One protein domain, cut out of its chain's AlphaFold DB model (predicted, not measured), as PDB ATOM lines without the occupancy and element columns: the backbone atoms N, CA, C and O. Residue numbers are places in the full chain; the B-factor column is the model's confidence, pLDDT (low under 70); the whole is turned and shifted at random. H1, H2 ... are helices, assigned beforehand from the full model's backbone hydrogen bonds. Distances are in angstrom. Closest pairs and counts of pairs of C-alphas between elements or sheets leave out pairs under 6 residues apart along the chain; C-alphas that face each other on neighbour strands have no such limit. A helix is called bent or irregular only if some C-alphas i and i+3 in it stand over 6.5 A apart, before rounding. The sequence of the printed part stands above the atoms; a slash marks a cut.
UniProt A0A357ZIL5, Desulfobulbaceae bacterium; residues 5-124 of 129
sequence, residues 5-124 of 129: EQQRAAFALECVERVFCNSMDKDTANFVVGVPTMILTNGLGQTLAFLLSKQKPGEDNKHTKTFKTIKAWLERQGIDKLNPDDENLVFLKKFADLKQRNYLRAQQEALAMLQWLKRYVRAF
ATOM      1  N   GLU A   5     -52.802   9.833 -27.128       96.62
ATOM      2  CA  GLU A   5     -52.815   8.620 -26.303       96.62
ATOM      3  C   GLU A   5     -54.188   7.945 -26.294       96.62
ATOM      4  O   GLU A   5     -54.266   6.735 -26.469       96.62
ATOM      5  N   GLN A   6     -55.280   8.715 -26.193       97.06
ATOM      6  CA  GLN A   6     -56.636   8.159 -26.285       97.06
ATOM      7  C   GLN A   6     -56.889   7.493 -27.644       97.06
ATOM      8  O   GLN A   6     -57.493   6.426 -27.697       97.06
ATOM      9  N   GLN A   7     -56.387   8.074 -28.737       97.00
ATOM     10  CA  GLN A   7     -56.497   7.478 -30.075       97.00
ATOM     11  C   GLN A   7     -55.706   6.168 -30.196       97.00
ATOM     12  O   GLN A   7     -56.213   5.204 -30.769       97.00
ATOM     13  N   ARG A   8     -54.478   6.127 -29.660       98.00
ATOM     14  CA  ARG A   8     -53.620   4.928 -29.644       98.00
ATOM     15  C   ARG A   8     -54.257   3.804 -28.834       98.00
ATOM     16  O   ARG A   8     -54.340   2.682 -29.321       98.00
ATOM     17  N   ALA A   9     -54.743   4.129 -27.638       97.56
ATOM     18  CA  ALA A   9     -55.439   3.201 -26.759       97.56
ATOM     19  C   ALA A   9     -56.696   2.626 -27.430       97.56
ATOM     20  O   ALA A   9     -56.844   1.411 -27.519       97.56
ATOM     21  N   ALA A  10     -57.558   3.488 -27.978       97.25
ATOM     22  CA  ALA A  10     -58.786   3.059 -28.641       97.25
ATOM     23  C   ALA A  10     -58.513   2.143 -29.844       97.25
ATOM     24  O   ALA A  10     -59.148   1.102 -29.976       97.25
ATOM     25  N   PHE A  11     -57.540   2.493 -30.693       97.38
ATOM     26  CA  PHE A  11     -57.165   1.654 -31.833       97.38
ATOM     27  C   PHE A  11     -56.582   0.307 -31.395       97.38
ATOM     28  O   PHE A  11     -56.939  -0.729 -31.943       97.38
ATOM     29  N   ALA A  12     -55.697   0.303 -30.396       96.81
ATOM     30  CA  ALA A  12     -55.109  -0.933 -29.902       96.81
ATOM     31  C   ALA A  12     -56.173  -1.890 -29.340       96.81
ATOM     32  O   ALA A  12     -56.093  -3.091 -29.593       96.81
ATOM     33  N   LEU A  13     -57.173  -1.367 -28.623       94.69
ATOM     34  CA  LEU A  13     -58.296  -2.156 -28.115       94.69
ATOM     35  C   LEU A  13     -59.148  -2.727 -29.259       94.69
ATOM     36  O   LEU A  13     -59.419  -3.924 -29.281       94.69
ATOM     37  N   GLU A  14     -59.466  -1.902 -30.261       94.94
ATOM     38  CA  GLU A  14     -60.168  -2.333 -31.477       94.94
ATOM     39  C   GLU A  14     -59.429  -3.483 -32.188       94.94
ATOM     40  O   GLU A  14     -60.055  -4.429 -32.671       94.94
ATOM     41  N   CYS A  15     -58.094  -3.448 -32.233       93.44
ATOM     42  CA  CYS A  15     -57.309  -4.540 -32.804       93.44
ATOM     43  C   CYS A  15     -57.434  -5.838 -32.000       93.44
ATOM     44  O   CYS A  15     -57.553  -6.901 -32.610       93.44
ATOM     45  N   VAL A  16     -57.428  -5.778 -30.663       91.38
ATOM     46  CA  VAL A  16     -57.649  -6.972 -29.825       91.38
ATOM     47  C   VAL A  16     -59.010  -7.600 -30.125       91.38
ATOM     48  O   VAL A  16     -59.092  -8.810 -30.338       91.38
ATOM     49  N   GLU A  17     -60.050  -6.779 -30.244       89.06
ATOM     50  CA  GLU A  17     -61.401  -7.252 -30.541       89.06
ATOM     51  C   GLU A  17     -61.525  -7.841 -31.949       89.06
ATOM     52  O   GLU A  17     -62.054  -8.938 -32.124       89.06
ATOM     53  N   ARG A  18     -61.034  -7.129 -32.971       88.50
ATOM     54  CA  ARG A  18     -61.332  -7.441 -34.379       88.50
ATOM     55  C   ARG A  18     -60.301  -8.327 -35.059       88.50
ATOM     56  O   ARG A  18     -60.657  -9.164 -35.879       88.50
ATOM     57  N   VAL A  19     -59.018  -8.121 -34.767       86.19
ATOM     58  CA  VAL A  19     -57.913  -8.848 -35.420       86.19
ATOM     59  C   VAL A  19     -57.581 -10.115 -34.635       86.19
ATOM     60  O   VAL A  19     -57.256 -11.163 -35.206       86.19
ATOM     61  N   PHE A  20     -57.689 -10.029 -33.312       82.81
ATOM     62  CA  PHE A  20     -57.355 -11.112 -32.398       82.81
ATOM     63  C   PHE A  20     -58.582 -11.766 -31.745       82.81
ATOM     64  O   PHE A  20     -58.414 -12.655 -30.921       82.81
ATOM     65  N   CYS A  21     -59.795 -11.392 -32.168       78.31
ATOM     66  CA  CYS A  21     -61.063 -12.045 -31.824       78.31
ATOM     67  C   CYS A  21     -61.309 -12.237 -30.316       78.31
ATOM     68  O   CYS A  21     -61.904 -13.236 -29.930       78.31
ATOM     69  N   ASN A  22     -60.855 -11.312 -29.461       68.00
ATOM     70  CA  ASN A  22     -60.990 -11.368 -27.992       68.00
ATOM     71  C   ASN A  22     -60.369 -12.586 -27.282       68.00
ATOM     72  O   ASN A  22     -60.416 -12.650 -26.058       68.00
ATOM     73  N   SER A  23     -59.763 -13.522 -28.009       65.88
ATOM     74  CA  SER A  23     -59.066 -14.675 -27.447       65.88
ATOM     75  C   SER A  23     -57.779 -14.886 -28.225       65.88
ATOM     76  O   SER A  23     -57.791 -15.204 -29.418       65.88
ATOM     77  N   MET A  24     -56.659 -14.686 -27.545       78.25
ATOM     78  CA  MET A  24     -55.336 -14.861 -28.111       78.25
ATOM     79  C   MET A  24     -54.640 -15.984 -27.363       78.25
ATOM     80  O   MET A  24     -54.512 -15.918 -26.142       78.25
ATOM     81  N   ASP A  25     -54.163 -16.981 -28.103       86.25
ATOM     82  CA  ASP A  25     -53.316 -18.010 -27.525       86.25
ATOM     83  C   ASP A  25     -52.026 -17.384 -26.965       86.25
ATOM     84  O   ASP A  25     -51.536 -16.347 -27.438       86.25
ATOM     85  N   LYS A  26     -51.455 -18.033 -25.952       86.19
ATOM     86  CA  LYS A  26     -50.267 -17.556 -25.235       86.19
ATOM     87  C   LYS A  26     -49.085 -17.243 -26.160       86.19
ATOM     88  O   LYS A  26     -48.337 -16.291 -25.922       86.19
ATOM     89  N   ASP A  27     -48.894 -18.033 -27.213       90.31
ATOM     90  CA  ASP A  27     -47.790 -17.866 -28.156       90.31
ATOM     91  C   ASP A  27     -47.982 -16.612 -29.029       90.31
ATOM     92  O   ASP A  27     -47.041 -15.832 -29.221       90.31
ATOM     93  N   THR A  28     -49.207 -16.331 -29.474       91.00
ATOM     94  CA  THR A  28     -49.538 -15.071 -30.157       91.00
ATOM     95  C   THR A  28     -49.406 -13.866 -29.222       91.00
ATOM     96  O   THR A  28     -48.838 -12.846 -29.626       91.00
ATOM     97  N   ALA A  29     -49.823 -13.989 -27.959       91.69
ATOM     98  CA  ALA A  29     -49.711 -12.908 -26.980       91.69
ATOM     99  C   ALA A  29     -48.253 -12.536 -26.699       91.69
ATOM    100  O   ALA A  29     -47.858 -11.370 -26.829       91.69
ATOM    101  N   ASN A  30     -47.425 -13.536 -26.405       92.88
ATOM    102  CA  ASN A  30     -45.995 -13.346 -26.181       92.88
ATOM    103  C   ASN A  30     -45.290 -12.773 -27.410       92.88
ATOM    104  O   ASN A  30     -44.428 -11.899 -27.278       92.88
ATOM    105  N   PHE A  31     -45.693 -13.212 -28.603       95.56
ATOM    106  CA  PHE A  31     -45.170 -12.668 -29.845       95.56
ATOM    107  C   PHE A  31     -45.442 -11.164 -29.965       95.56
ATOM    108  O   PHE A  31     -44.495 -10.388 -30.091       95.56
ATOM    109  N   VAL A  32     -46.706 -10.729 -29.862       95.06
ATOM    110  CA  VAL A  32     -47.089  -9.309 -29.994       95.06
ATOM    111  C   VAL A  32     -46.399  -8.445 -28.932       95.06
ATOM    112  O   VAL A  32     -45.912  -7.353 -29.233       95.06
ATOM    113  N   VAL A  33     -46.281  -8.954 -27.702       95.50
ATOM    114  CA  VAL A  33     -45.559  -8.302 -26.595       95.50
ATOM    115  C   VAL A  33     -44.080  -8.046 -26.928       95.50
ATOM    116  O   VAL A  33     -43.513  -7.066 -26.431       95.50
ATOM    117  N   GLY A  34     -43.462  -8.896 -27.756       97.50
ATOM    118  CA  GLY A  34     -42.066  -8.791 -28.191       97.50
ATOM    119  C   GLY A  34     -41.823  -7.859 -29.385       97.50
ATOM    120  O   GLY A  34     -40.704  -7.372 -29.558       97.50
ATOM    121  N   VAL A  35     -42.849  -7.540 -30.182       98.12
ATOM    122  CA  VAL A  35     -42.717  -6.727 -31.410       98.12
ATOM    123  C   VAL A  35     -42.101  -5.337 -31.168       98.12
ATOM    124  O   VAL A  35     -41.231  -4.950 -31.953       98.12
ATOM    125  N   PRO A  36     -42.445  -4.576 -30.103       98.38
ATOM    126  CA  PRO A  36     -41.772  -3.309 -29.813       98.38
ATOM    127  C   PRO A  36     -40.253  -3.451 -29.690       98.38
ATOM    128  O   PRO A  36     -39.513  -2.615 -30.203       98.38
ATOM    129  N   THR A  37     -39.787  -4.522 -29.045       98.25
ATOM    130  CA  THR A  37     -38.356  -4.805 -28.900       98.25
ATOM    131  C   THR A  37     -37.727  -5.096 -30.257       98.25
ATOM    132  O   THR A  37     -36.677  -4.542 -30.561       98.25
ATOM    133  N   MET A  38     -38.394  -5.873 -31.119       98.38
ATOM    134  CA  MET A  38     -37.912  -6.130 -32.484       98.38
ATOM    135  C   MET A  38     -37.714  -4.831 -33.276       98.38
ATOM    136  O   MET A  38     -36.691  -4.673 -33.939       98.38
ATOM    137  N   ILE A  39     -38.647  -3.879 -33.159       98.56
ATOM    138  CA  ILE A  39     -38.546  -2.569 -33.820       98.56
ATOM    139  C   ILE A  39     -37.393  -1.744 -33.242       98.56
ATOM    140  O   ILE A  39     -36.684  -1.090 -34.001       98.56
ATOM    141  N   LEU A  40     -37.188  -1.755 -31.925       98.25
ATOM    142  CA  LEU A  40     -36.085  -1.021 -31.297       98.25
ATOM    143  C   LEU A  40     -34.713  -1.587 -31.691       98.25
ATOM    144  O   LEU A  40     -33.784  -0.812 -31.891       98.25
ATOM    145  N   THR A  41     -34.590  -2.910 -31.819       98.19
ATOM    146  CA  THR A  41     -33.320  -3.578 -32.149       98.19
ATOM    147  C   THR A  41     -33.003  -3.539 -33.644       98.19
ATOM    148  O   THR A  41     -31.865  -3.276 -34.016       98.19
ATOM    149  N   ASN A  42     -34.000  -3.780 -34.501       97.69
ATOM    150  CA  ASN A  42     -33.797  -4.000 -35.941       97.69
ATOM    151  C   ASN A  42     -34.365  -2.867 -36.817       97.69
ATOM    152  O   ASN A  42     -34.125  -2.809 -38.022       97.69
ATOM    153  N   GLY A  43     -35.156  -1.966 -36.235       97.81
ATOM    154  CA  GLY A  43     -35.911  -0.951 -36.964       97.81
ATOM    155  C   GLY A  43     -37.270  -1.444 -37.467       97.81
ATOM    156  O   GLY A  43     -37.552  -2.645 -37.585       97.81
ATOM    157  N   LEU A  44     -38.141  -0.482 -37.791       98.44
ATOM    158  CA  LEU A  44     -39.506  -0.767 -38.242       98.44
ATOM    159  C   LEU A  44     -39.528  -1.481 -39.602       98.44
ATOM    160  O   LEU A  44     -40.247  -2.465 -39.754       98.44
ATOM    161  N   GLY A  45     -38.719  -1.043 -40.571       97.88
ATOM    162  CA  GLY A  45     -38.710  -1.634 -41.916       97.88
ATOM    163  C   GLY A  45     -38.321  -3.113 -41.933       97.88
ATOM    164  O   GLY A  45     -39.008  -3.920 -42.558       97.88
ATOM    165  N   GLN A  46     -37.269  -3.491 -41.198       98.12
ATOM    166  CA  GLN A  46     -36.851  -4.894 -41.090       98.12
ATOM    167  C   GLN A  46     -37.901  -5.740 -40.367       98.12
ATOM    168  O   GLN A  46     -38.188  -6.859 -40.785       98.12
ATOM    169  N   THR A  47     -38.528  -5.186 -39.325       98.62
ATOM    170  CA  THR A  47     -39.614  -5.867 -38.612       98.62
ATOM    171  C   THR A  47     -40.809  -6.118 -39.535       98.62
ATOM    172  O   THR A  47     -41.318  -7.235 -39.577       98.62
ATOM    173  N   LEU A  48     -41.226  -5.128 -40.332       98.12
ATOM    174  CA  LEU A  48     -42.302  -5.289 -41.320       98.12
ATOM    175  C   LEU A  48     -41.967  -6.364 -42.364       98.12
ATOM    176  O   LEU A  48     -42.811  -7.208 -42.660       98.12
ATOM    177  N   ALA A  49     -40.734  -6.373 -42.879       97.81
ATOM    178  CA  ALA A  49     -40.271  -7.391 -43.819       97.81
ATOM    179  C   ALA A  49     -40.281  -8.798 -43.197       97.81
ATOM    180  O   ALA A  49     -40.757  -9.748 -43.820       97.81
ATOM    181  N   PHE A  50     -39.821  -8.931 -41.949       98.19
ATOM    182  CA  PHE A  50     -39.870 -10.189 -41.205       98.19
ATOM    183  C   PHE A  50     -41.306 -10.698 -41.038       98.19
ATOM    184  O   PHE A  50     -41.577 -11.856 -41.351       98.19
ATOM    185  N   LEU A  51     -42.232  -9.842 -40.593       97.50
ATOM    186  CA  LEU A  51     -43.637 -10.220 -40.421       97.50
ATOM    187  C   LEU A  51     -44.242 -10.721 -41.736       97.50
ATOM    188  O   LEU A  51     -44.910 -11.754 -41.758       97.50
ATOM    189  N   LEU A  52     -43.953 -10.024 -42.837       94.94
ATOM    190  CA  LEU A  52     -44.448 -10.391 -44.158       94.94
ATOM    191  C   LEU A  52     -43.832 -11.699 -44.675       94.94
ATOM    192  O   LEU A  52     -44.529 -12.496 -45.292       94.94
ATOM    193  N   SER A  53     -42.560 -11.977 -44.364       95.56
ATOM    194  CA  SER A  53     -41.883 -13.228 -44.757       95.56
ATOM    195  C   SER A  53     -42.527 -14.499 -44.186       95.56
ATOM    196  O   SER A  53     -42.271 -15.598 -44.674       95.56
ATOM    197  N   LYS A  54     -43.351 -14.364 -43.139       95.00
ATOM    198  CA  LYS A  54     -44.082 -15.466 -42.496       95.00
ATOM    199  C   LYS A  54     -45.507 -15.636 -43.029       95.00
ATOM    200  O   LYS A  54     -46.230 -16.510 -42.547       95.00
ATOM    201  N   GLN A  55     -45.918 -14.821 -44.003       90.81
ATOM    202  CA  GLN A  55     -47.205 -14.962 -44.674       90.81
ATOM    203  C   GLN A  55     -47.237 -16.253 -45.498       90.81
ATOM    204  O   GLN A  55     -46.323 -16.533 -46.272       90.81
ATOM    205  N   LYS A  56     -48.326 -17.011 -45.365       88.12
ATOM    206  CA  LYS A  56     -48.637 -18.159 -46.219       88.12
ATOM    207  C   LYS A  56     -49.988 -17.937 -46.910       88.12
ATOM    208  O   LYS A  56     -50.855 -17.280 -46.329       88.12
ATOM    209  N   PRO A  57     -50.185 -18.440 -48.141       85.00
ATOM    210  CA  PRO A  57     -51.470 -18.326 -48.829       85.00
ATOM    211  C   PRO A  57     -52.606 -18.935 -47.997       85.00
ATOM    212  O   PRO A  57     -52.487 -20.063 -47.529       85.00
ATOM    213  N   GLY A  58     -53.697 -18.188 -47.812       81.06
ATOM    214  CA  GLY A  58     -54.884 -18.651 -47.080       81.06
ATOM    215  C   GLY A  58     -54.758 -18.687 -45.550       81.06
ATOM    216  O   GLY A  58     -55.709 -19.089 -44.889       81.06
ATOM    217  N   GLU A  59     -53.632 -18.252 -44.976       82.94
ATOM    218  CA  GLU A  59     -53.396 -18.275 -43.528       82.94
ATOM    219  C   GLU A  59     -53.310 -16.851 -42.963       82.94
ATOM    220  O   GLU A  59     -52.502 -16.039 -43.424       82.94
ATOM    221  N   ASP A  60     -54.113 -16.547 -41.936       84.19
ATOM    222  CA  ASP A  60     -53.993 -15.304 -41.166       84.19
ATOM    223  C   ASP A  60     -53.455 -15.590 -39.761       84.19
ATOM    224  O   ASP A  60     -54.196 -15.707 -38.785       84.19
ATOM    225  N   ASN A  61     -52.137 -15.745 -39.678       91.00
ATOM    226  CA  ASN A  61     -51.435 -16.048 -38.438       91.00
ATOM    227  C   ASN A  61     -51.019 -14.785 -37.669       91.00
ATOM    228  O   ASN A  61     -51.197 -13.648 -38.112       91.00
ATOM    229  N   LYS A  62     -50.416 -14.976 -36.492       92.62
ATOM    230  CA  LYS A  62     -49.947 -13.882 -35.628       92.62
ATOM    231  C   LYS A  62     -49.053 -12.856 -36.333       92.62
ATOM    232  O   LYS A  62     -49.139 -11.666 -36.029       92.62
ATOM    233  N   HIS A  63     -48.230 -13.280 -37.296       95.62
ATOM    234  CA  HIS A  63     -47.320 -12.387 -38.012       95.62
ATOM    235  C   HIS A  63     -48.081 -11.499 -38.999       95.62
ATOM    236  O   HIS A  63     -47.904 -10.279 -38.981       95.62
ATOM    237  N   THR A  64     -48.973 -12.077 -39.812       93.62
ATOM    238  CA  THR A  64     -49.789 -11.309 -40.765       93.62
ATOM    239  C   THR A  64     -50.768 -10.386 -40.053       93.62
ATOM    240  O   THR A  64     -50.903  -9.228 -40.448       93.62
ATOM    241  N   LYS A  65     -51.377 -10.840 -38.953       93.75
ATOM    242  CA  LYS A  65     -52.234 -10.017 -38.086       93.75
ATOM    243  C   LYS A  65     -51.489  -8.813 -37.514       93.75
ATOM    244  O   LYS A  65     -51.975  -7.683 -37.589       93.75
ATOM    245  N   THR A  66     -50.275  -9.031 -37.010       95.88
ATOM    246  CA  THR A  66     -49.417  -7.951 -36.498       95.88
ATOM    247  C   THR A  66     -49.019  -6.980 -37.611       95.88
ATOM    248  O   THR A  66     -49.103  -5.767 -37.422       95.88
ATOM    249  N   PHE A  67     -48.638  -7.485 -38.790       96.12
ATOM    250  CA  PHE A  67     -48.308  -6.644 -39.945       96.12
ATOM    251  C   PHE A  67     -49.484  -5.745 -40.339       96.12
ATOM    252  O   PHE A  67     -49.320  -4.530 -40.426       96.12
ATOM    253  N   LYS A  68     -50.677  -6.330 -40.512       93.56
ATOM    254  CA  LYS A  68     -51.911  -5.604 -40.851       93.56
ATOM    255  C   LYS A  68     -52.251  -4.546 -39.799       93.56
ATOM    256  O   LYS A  68     -52.617  -3.433 -40.157       93.56
ATOM    257  N   THR A  69     -52.064  -4.868 -38.519       95.69
ATOM    258  CA  THR A  69     -52.289  -3.935 -37.403       95.69
ATOM    259  C   THR A  69     -51.376  -2.711 -37.493       95.69
ATOM    260  O   THR A  69     -51.842  -1.576 -37.394       95.69
ATOM    261  N   ILE A  70     -50.074  -2.919 -37.721       97.38
ATOM    262  CA  ILE A  70     -49.115  -1.813 -37.863       97.38
ATOM    263  C   ILE A  70     -49.425  -1.002 -39.123       97.38
ATOM    264  O   ILE A  70     -49.481   0.223 -39.050       97.38
ATOM    265  N   LYS A  71     -49.663  -1.672 -40.255       95.69
ATOM    266  CA  LYS A  71     -50.026  -1.040 -41.530       95.69
ATOM    267  C   LYS A  71     -51.221  -0.091 -41.368       95.69
ATOM    268  O   LYS A  71     -51.074   1.108 -41.602       95.69
ATOM    269  N   ALA A  72     -52.334  -0.606 -40.841       95.25
ATOM    270  CA  ALA A  72     -53.558   0.162 -40.620       95.25
ATOM    271  C   ALA A  72     -53.342   1.362 -39.681       95.25
ATOM    272  O   ALA A  72     -53.901   2.442 -39.891       95.25
ATOM    273  N   TRP A  73     -52.500   1.214 -38.651       97.19
ATOM    274  CA  TRP A  73     -52.178   2.327 -37.761       97.19
ATOM    275  C   TRP A  73     -51.395   3.438 -38.463       97.19
ATOM    276  O   TRP A  73     -51.726   4.614 -38.310       97.19
ATOM    277  N   LEU A  74     -50.357   3.083 -39.224       96.38
ATOM    278  CA  LEU A  74     -49.512   4.058 -39.918       96.38
ATOM    279  C   LEU A  74     -50.308   4.869 -40.941       96.38
ATOM    280  O   LEU A  74     -50.120   6.080 -41.060       96.38
ATOM    281  N   GLU A  75     -51.249   4.228 -41.619       91.12
ATOM    282  CA  GLU A  75     -52.178   4.901 -42.526       91.12
ATOM    283  C   GLU A  75     -53.115   5.842 -41.775       91.12
ATOM    284  O   GLU A  75     -53.248   7.005 -42.155       91.12
ATOM    285  N   ARG A  76     -53.685   5.404 -40.644       93.62
ATOM    286  CA  ARG A  76     -54.517   6.263 -39.782       93.62
ATOM    287  C   ARG A  76     -53.757   7.482 -39.254       93.62
ATOM    288  O   ARG A  76     -54.365   8.515 -38.982       93.62
ATOM    289  N   GLN A  77     -52.432   7.396 -39.125       94.56
ATOM    290  CA  GLN A  77     -51.588   8.541 -38.771       94.56
ATOM    291  C   GLN A  77     -51.294   9.485 -39.946       94.56
ATOM    292  O   GLN A  77     -50.654  10.521 -39.739       94.56
ATOM    293  N   GLY A  78     -51.761   9.181 -41.158       92.31
ATOM    294  CA  GLY A  78     -51.502   9.989 -42.346       92.31
ATOM    295  C   GLY A  78     -50.007  10.057 -42.645       92.31
ATOM    296  O   GLY A  78     -49.451  11.147 -42.819       92.31
ATOM    297  N   ILE A  79     -49.324   8.910 -42.589       93.00
ATOM    298  CA  ILE A  79     -47.962   8.806 -43.106       93.00
ATOM    299  C   ILE A  79     -48.050   8.869 -44.632       93.00
ATOM    300  O   ILE A  79     -48.728   8.064 -45.262       93.00
ATOM    301  N   ASP A  80     -47.384   9.874 -45.198       87.12
ATOM    302  CA  ASP A  80     -47.403  10.185 -46.627       87.12
ATOM    303  C   ASP A  80     -47.163   8.943 -47.500       87.12
ATOM    304  O   ASP A  80     -46.334   8.097 -47.166       87.12
ATOM    305  N   LYS A  81     -47.859   8.871 -48.639       84.38
ATOM    306  CA  LYS A  81     -47.810   7.782 -49.631       84.38
ATOM    307  C   LYS A  81     -48.301   6.392 -49.187       84.38
ATOM    308  O   LYS A  81     -48.361   5.522 -50.054       84.38
ATOM    309  N   LEU A  82     -48.646   6.142 -47.920       90.50
ATOM    310  CA  LEU A  82     -49.149   4.830 -47.475       90.50
ATOM    311  C   LEU A  82     -50.674   4.724 -47.647       90.50
ATOM    312  O   LEU A  82     -51.387   5.670 -47.311       90.50
ATOM    313  N   ASN A  83     -51.169   3.589 -48.161       85.00
ATOM    314  CA  ASN A  83     -52.598   3.346 -48.387       85.00
ATOM    315  C   ASN A  83     -53.034   1.938 -47.904       85.00
ATOM    316  O   ASN A  83     -52.379   0.957 -48.277       85.00
ATOM    317  N   PRO A  84     -54.155   1.824 -47.149       73.69
ATOM    318  CA  PRO A  84     -54.692   0.547 -46.649       73.69
ATOM    319  C   PRO A  84     -54.947  -0.498 -47.721       73.69
ATOM    320  O   PRO A  84     -54.733  -1.689 -47.471       73.69
ATOM    321  N   ASP A  85     -55.334  -0.061 -48.914       85.62
ATOM    322  CA  ASP A  85     -55.708  -0.949 -50.010       85.62
ATOM    323  C   ASP A  85     -54.493  -1.435 -50.814       85.62
ATOM    324  O   ASP A  85     -54.622  -2.312 -51.667       85.62
ATOM    325  N   ASP A  86     -53.291  -0.910 -50.534       91.62
ATOM    326  CA  ASP A  86     -52.072  -1.395 -51.179       91.62
ATOM    327  C   ASP A  86     -51.830  -2.866 -50.829       91.62
ATOM    328  O   ASP A  86     -51.865  -3.260 -49.663       91.62
ATOM    329  N   GLU A  87     -51.455  -3.684 -51.807       93.06
ATOM    330  CA  GLU A  87     -50.932  -5.017 -51.511       93.06
ATOM    331  C   GLU A  87     -49.720  -4.937 -50.567       93.06
ATOM    332  O   GLU A  87     -48.923  -3.998 -50.629       93.06
ATOM    333  N   ASN A  88     -49.528  -5.944 -49.707       92.75
ATOM    334  CA  ASN A  88     -48.494  -5.914 -48.661       92.75
ATOM    335  C   ASN A  88     -47.084  -5.605 -49.199       92.75
ATOM    336  O   ASN A  88     -46.322  -4.870 -48.569       92.75
ATOM    337  N   LEU A  89     -46.736  -6.141 -50.373       92.62
ATOM    338  CA  LEU A  89     -45.443  -5.885 -51.008       92.62
ATOM    339  C   LEU A  89     -45.341  -4.454 -51.562       92.62
ATOM    340  O   LEU A  89     -44.279  -3.838 -51.476       92.62
ATOM    341  N   VAL A  90     -46.434  -3.913 -52.105       95.38
ATOM    342  CA  VAL A  90     -46.513  -2.521 -52.578       95.38
ATOM    343  C   VAL A  90     -46.372  -1.562 -51.399       95.38
ATOM    344  O   VAL A  90     -45.559  -0.638 -51.462       95.38
ATOM    345  N   PHE A  91     -47.078  -1.831 -50.298       96.00
ATOM    346  CA  PHE A  91     -46.944  -1.083 -49.053       96.00
ATOM    347  C   PHE A  91     -45.490  -1.062 -48.566       96.00
ATOM    348  O   PHE A  91     -44.956   0.005 -48.275       96.00
ATOM    349  N   LEU A  92     -44.814  -2.219 -48.527       95.44
ATOM    350  CA  LEU A  92     -43.433  -2.300 -48.044       95.44
ATOM    351  C   LEU A  92     -42.454  -1.518 -48.938       95.44
ATOM    352  O   LEU A  92     -41.563  -0.844 -48.421       95.44
ATOM    353  N   LYS A  93     -42.645  -1.548 -50.265       95.88
ATOM    354  CA  LYS A  93     -41.862  -0.732 -51.212       95.88
ATOM    355  C   LYS A  93     -42.064   0.765 -50.968       95.88
ATOM    356  O   LYS A  93     -41.086   1.502 -50.886       95.88
ATOM    357  N   LYS A  94     -43.312   1.209 -50.801       96.56
ATOM    358  CA  LYS A  94     -43.639   2.612 -50.492       96.56
ATOM    359  C   LYS A  94     -43.081   3.044 -49.137       96.56
ATOM    360  O   LYS A  94     -42.552   4.144 -49.023       96.56
ATOM    361  N   PHE A  95     -43.152   2.169 -48.135       96.62
ATOM    362  CA  PHE A  95     -42.572   2.399 -46.815       96.62
ATOM    363  C   PHE A  95     -41.047   2.590 -46.888       96.62
ATOM    364  O   PHE A  95     -40.506   3.489 -46.246       96.62
ATOM    365  N   ALA A  96     -40.355   1.782 -47.694       95.81
ATOM    366  CA  ALA A  96     -38.912   1.909 -47.907       95.81
ATOM    367  C   ALA A  96     -38.514   3.204 -48.645       95.81
ATOM    368  O   ALA A  96     -37.419   3.710 -48.419       95.81
ATOM    369  N   ASP A  97     -39.404   3.765 -49.473       96.81
ATOM    370  CA  ASP A  97     -39.212   5.035 -50.198       96.81
ATOM    371  C   ASP A  97     -39.605   6.286 -49.375       96.81
ATOM    372  O   ASP A  97     -39.583   7.423 -49.860       96.81
ATOM    373  N   LEU A  98     -39.999   6.123 -48.107       96.81
ATOM    374  CA  LEU A  98     -40.356   7.266 -47.270       96.81
ATOM    375  C   LEU A  98     -39.155   8.189 -47.054       96.81
ATOM    376  O   LEU A  98     -38.059   7.771 -46.683       96.81
ATOM    377  N   LYS A  99     -39.404   9.499 -47.153       97.00
ATOM    378  CA  LYS A  99     -38.448  10.507 -46.682       97.00
ATOM    379  C   LYS A  99     -38.158  10.280 -45.197       97.00
ATOM    380  O   LYS A  99     -39.077   9.999 -44.425       97.00
ATOM    381  N   GLN A 100     -36.915  10.520 -44.780       96.44
ATOM    382  CA  GLN A 100     -36.421  10.274 -43.417       96.44
ATOM    383  C   GLN A 100     -37.380  10.745 -42.311       96.44
ATOM    384  O   GLN A 100     -37.673   9.992 -41.385       96.44
ATOM    385  N   ARG A 101     -37.931  11.964 -42.422       96.88
ATOM    386  CA  ARG A 101     -38.890  12.504 -41.440       96.88
ATOM    387  C   ARG A 101     -40.130  11.618 -41.276       96.88
ATOM    388  O   ARG A 101     -40.564  11.376 -40.155       96.88
ATOM    389  N   ASN A 102     -40.697  11.138 -42.382       97.12
ATOM    390  CA  ASN A 102     -41.886  10.287 -42.362       97.12
ATOM    391  C   ASN A 102     -41.548   8.870 -41.894       97.12
ATOM    392  O   ASN A 102     -42.337   8.282 -41.163       97.12
ATOM    393  N   TYR A 103     -40.363   8.361 -42.241       97.50
ATOM    394  CA  TYR A 103     -39.872   7.072 -41.756       97.50
ATOM    395  C   TYR A 103     -39.723   7.060 -40.225       97.50
ATOM    396  O   TYR A 103     -40.256   6.183 -39.545       97.50
ATOM    397  N   LEU A 104     -39.064   8.081 -39.660       97.31
ATOM    398  CA  LEU A 104     -38.898   8.224 -38.208       97.31
ATOM    399  C   LEU A 104     -40.241   8.409 -37.498       97.31
ATOM    400  O   LEU A 104     -40.489   7.769 -36.476       97.31
ATOM    401  N   ARG A 105     -41.132   9.233 -38.065       97.69
ATOM    402  CA  ARG A 105     -42.491   9.420 -37.545       97.69
ATOM    403  C   ARG A 105     -43.273   8.106 -37.535       97.69
ATOM    404  O   ARG A 105     -43.925   7.807 -36.541       97.69
ATOM    405  N   ALA A 106     -43.189   7.312 -38.602       98.12
ATOM    406  CA  ALA A 106     -43.842   6.012 -38.669       98.12
ATOM    407  C   ALA A 106     -43.314   5.063 -37.582       98.12
ATOM    408  O   ALA A 106     -44.102   4.439 -36.877       98.12
ATOM    409  N   GLN A 107     -41.995   5.011 -37.375       98.44
ATOM    410  CA  GLN A 107     -41.408   4.195 -36.312       98.44
ATOM    411  C   GLN A 107     -41.870   4.631 -34.914       98.44
ATOM    412  O   GLN A 107     -42.251   3.783 -34.107       98.44
ATOM    413  N   GLN A 108     -41.890   5.936 -34.634       98.31
ATOM    414  CA  GLN A 108     -42.367   6.474 -33.357       98.31
ATOM    415  C   GLN A 108     -43.851   6.165 -33.118       98.31
ATOM    416  O   GLN A 108     -44.219   5.722 -32.031       98.31
ATOM    417  N   GLU A 109     -44.698   6.351 -34.132       98.19
ATOM    418  CA  GLU A 109     -46.132   6.077 -34.021       98.19
ATOM    419  C   GLU A 109     -46.433   4.584 -33.868       98.19
ATOM    420  O   GLU A 109     -47.283   4.226 -33.051       98.19
ATOM    421  N   ALA A 110     -45.729   3.714 -34.601       98.50
ATOM    422  CA  ALA A 110     -45.853   2.268 -34.441       98.50
ATOM    423  C   ALA A 110     -45.485   1.846 -33.014       98.50
ATOM    424  O   ALA A 110     -46.262   1.150 -32.365       98.50
ATOM    425  N   LEU A 111     -44.347   2.315 -32.492       98.75
ATOM    426  CA  LEU A 111     -43.922   2.011 -31.124       98.75
ATOM    427  C   LEU A 111     -44.935   2.498 -30.084       98.75
ATOM    428  O   LEU A 111     -45.296   1.731 -29.194       98.75
ATOM    429  N   ALA A 112     -45.419   3.737 -30.200       98.44
ATOM    430  CA  ALA A 112     -46.362   4.311 -29.242       98.44
ATOM    431  C   ALA A 112     -47.699   3.549 -29.209       98.44
ATOM    432  O   ALA A 112     -48.228   3.278 -28.133       98.44
ATOM    433  N   MET A 113     -48.224   3.148 -30.370       98.50
ATOM    434  CA  MET A 113     -49.428   2.314 -30.441       98.50
ATOM    435  C   MET A 113     -49.179   0.906 -29.897       98.50
ATOM    436  O   MET A 113     -49.968   0.410 -29.093       98.50
ATOM    437  N   LEU A 114     -48.054   0.279 -30.251       98.25
ATOM    438  CA  LEU A 114     -47.740  -1.075 -29.793       98.25
ATOM    439  C   LEU A 114     -47.536  -1.160 -28.273       98.25
ATOM    440  O   LEU A 114     -47.743  -2.230 -27.706       98.25
ATOM    441  N   GLN A 115     -47.188  -0.064 -27.584       97.50
ATOM    442  CA  GLN A 115     -47.193  -0.040 -26.114       97.50
ATOM    443  C   GLN A 115     -48.597  -0.248 -25.534       97.50
ATOM    444  O   GLN A 115     -48.740  -0.956 -24.537       97.50
ATOM    445  N   TRP A 116     -49.631   0.323 -26.158       98.06
ATOM    446  CA  TRP A 116     -51.020   0.079 -25.770       98.06
ATOM    447  C   TRP A 116     -51.462  -1.333 -26.138       98.06
ATOM    448  O   TRP A 116     -51.999  -2.037 -25.285       98.06
ATOM    449  N   LEU A 117     -51.149  -1.790 -27.357       96.44
ATOM    450  CA  LEU A 117     -51.486  -3.148 -27.791       96.44
ATOM    451  C   LEU A 117     -50.871  -4.198 -26.863       96.44
ATOM    452  O   LEU A 117     -51.565  -5.097 -26.406       96.44
ATOM    453  N   LYS A 118     -49.598  -4.032 -26.492       94.62
ATOM    454  CA  LYS A 118     -48.904  -4.877 -25.514       94.62
ATOM    455  C   LYS A 118     -49.635  -4.949 -24.169       94.62
ATOM    456  O   LYS A 118     -49.680  -6.020 -23.572       94.62
ATOM    457  N   ARG A 119     -50.164  -3.828 -23.663       94.31
ATOM    458  CA  ARG A 119     -50.899  -3.794 -22.384       94.31
ATOM    459  C   ARG A 119     -52.209  -4.566 -22.484       94.31
ATOM    460  O   ARG A 119     -52.479  -5.383 -21.614       94.31
ATOM    461  N   TYR A 120     -52.976  -4.350 -23.549       94.00
ATOM    462  CA  TYR A 120     -54.252  -5.036 -23.741       94.00
ATOM    463  C   TYR A 120     -54.081  -6.523 -24.020       94.00
ATOM    464  O   TYR A 120     -54.753  -7.335 -23.401       94.00
ATOM    465  N   VAL A 121     -53.118  -6.900 -24.857       91.44
ATOM    466  CA  VAL A 121     -52.805  -8.311 -25.118       91.44
ATOM    467  C   VAL A 121     -52.417  -9.051 -23.837       91.44
ATOM    468  O   VAL A 121     -52.804 -10.195 -23.667       91.44
ATOM    469  N   ARG A 122     -51.703  -8.412 -22.903       89.69
ATOM    470  CA  ARG A 122     -51.408  -9.020 -21.594       89.69
ATOM    471  C   ARG A 122     -52.620  -9.115 -20.671       89.69
ATOM    472  O   ARG A 122     -52.645  -9.996 -19.830       89.69
ATOM    473  N   ALA A 123     -53.560  -8.182 -20.783       89.12
ATOM    474  CA  ALA A 123     -54.755  -8.152 -19.945       89.12
ATOM    475  C   ALA A 123     -55.833  -9.139 -20.418       89.12
ATOM    476  O   ALA A 123     -56.595  -9.635 -19.597       89.12
ATOM    477  N   PHE A 124     -55.907  -9.389 -21.728       85.62
ATOM    478  CA  PHE A 124     -56.948 -10.213 -22.352       85.62
ATOM    479  C   PHE A 124     -56.435 -11.528 -22.946       85.62
ATOM    480  O   PHE A 124     -57.235 -12.387 -23.300       85.62
TER     481      PHE A 124
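What this domain is: This is residues 5 to 124 of the 129 residues of a protein of Desulfobulbaceae bacterium (UniProt A0A357ZIL5). Six helices pack crosswise into a compact, rounded body, with H4 near its middle and the long H6 crossing it. H2 runs beside H6, H1 crosses H6 with its closest approach at Leu 117, and H3 packs on H4 with H5 beside it. The printed part has 120 residues, with H1 to H6 in chain order and no named strand; the class is all helix. The radius of gyration of the C-alphas is 13.3 A and the spans are 37 by 35 by 27 A.

Where its parts are: H1, residues 5 to 18, begins at C-alpha 5 (-52.815, 8.620, -26.303) and is 19.9 A long. H2, residues 26 to 42, is 23.9 A long, irregular with C-alphas 33 and 36 7.0 A apart, and has a kink of 40 degrees near residue 36. H3 is residues 44 to 53, H4 residues 62 to 76 at 21.1 A, and H5 residues 88 to 96. H6, residues 100 to 124, is 35.8 A long and ends at C-alpha 124 (-56.948, -10.213, -22.352).

How they stand to each other: H1 touches residues 112 to 121 of H6 at a steep tilt of 59 degrees, closest at C-alphas of Ala 12 and Leu 117, 4.7 A. H2 touches H6 at a shallow tilt of 24 degrees, opposite ways, closest at C-alphas of Val 33 and Lys 118, 4.9 A. H3 and H4 form a hairpin, closest at C-alphas of Leu 51 and His 63, 4.9 A. H5 touches H3, closest at C-alphas of Gly 45 and Ala 96, 7.0 A. H1 and H5 are apart. Every O i to N i+4 pair is within hydrogen-bond range in H1, H3, H4 and H5; in H2 it is 11 of 13, in H6 20 of 21.

The domain as a whole: The C-alphas farthest apart, of Ser 23 and Lys 99, are 37.8 A apart. The printed part has no cut. The link from H4 to H5 is long, with 11 residues. Residues 22 to 23 have pLDDT under 70.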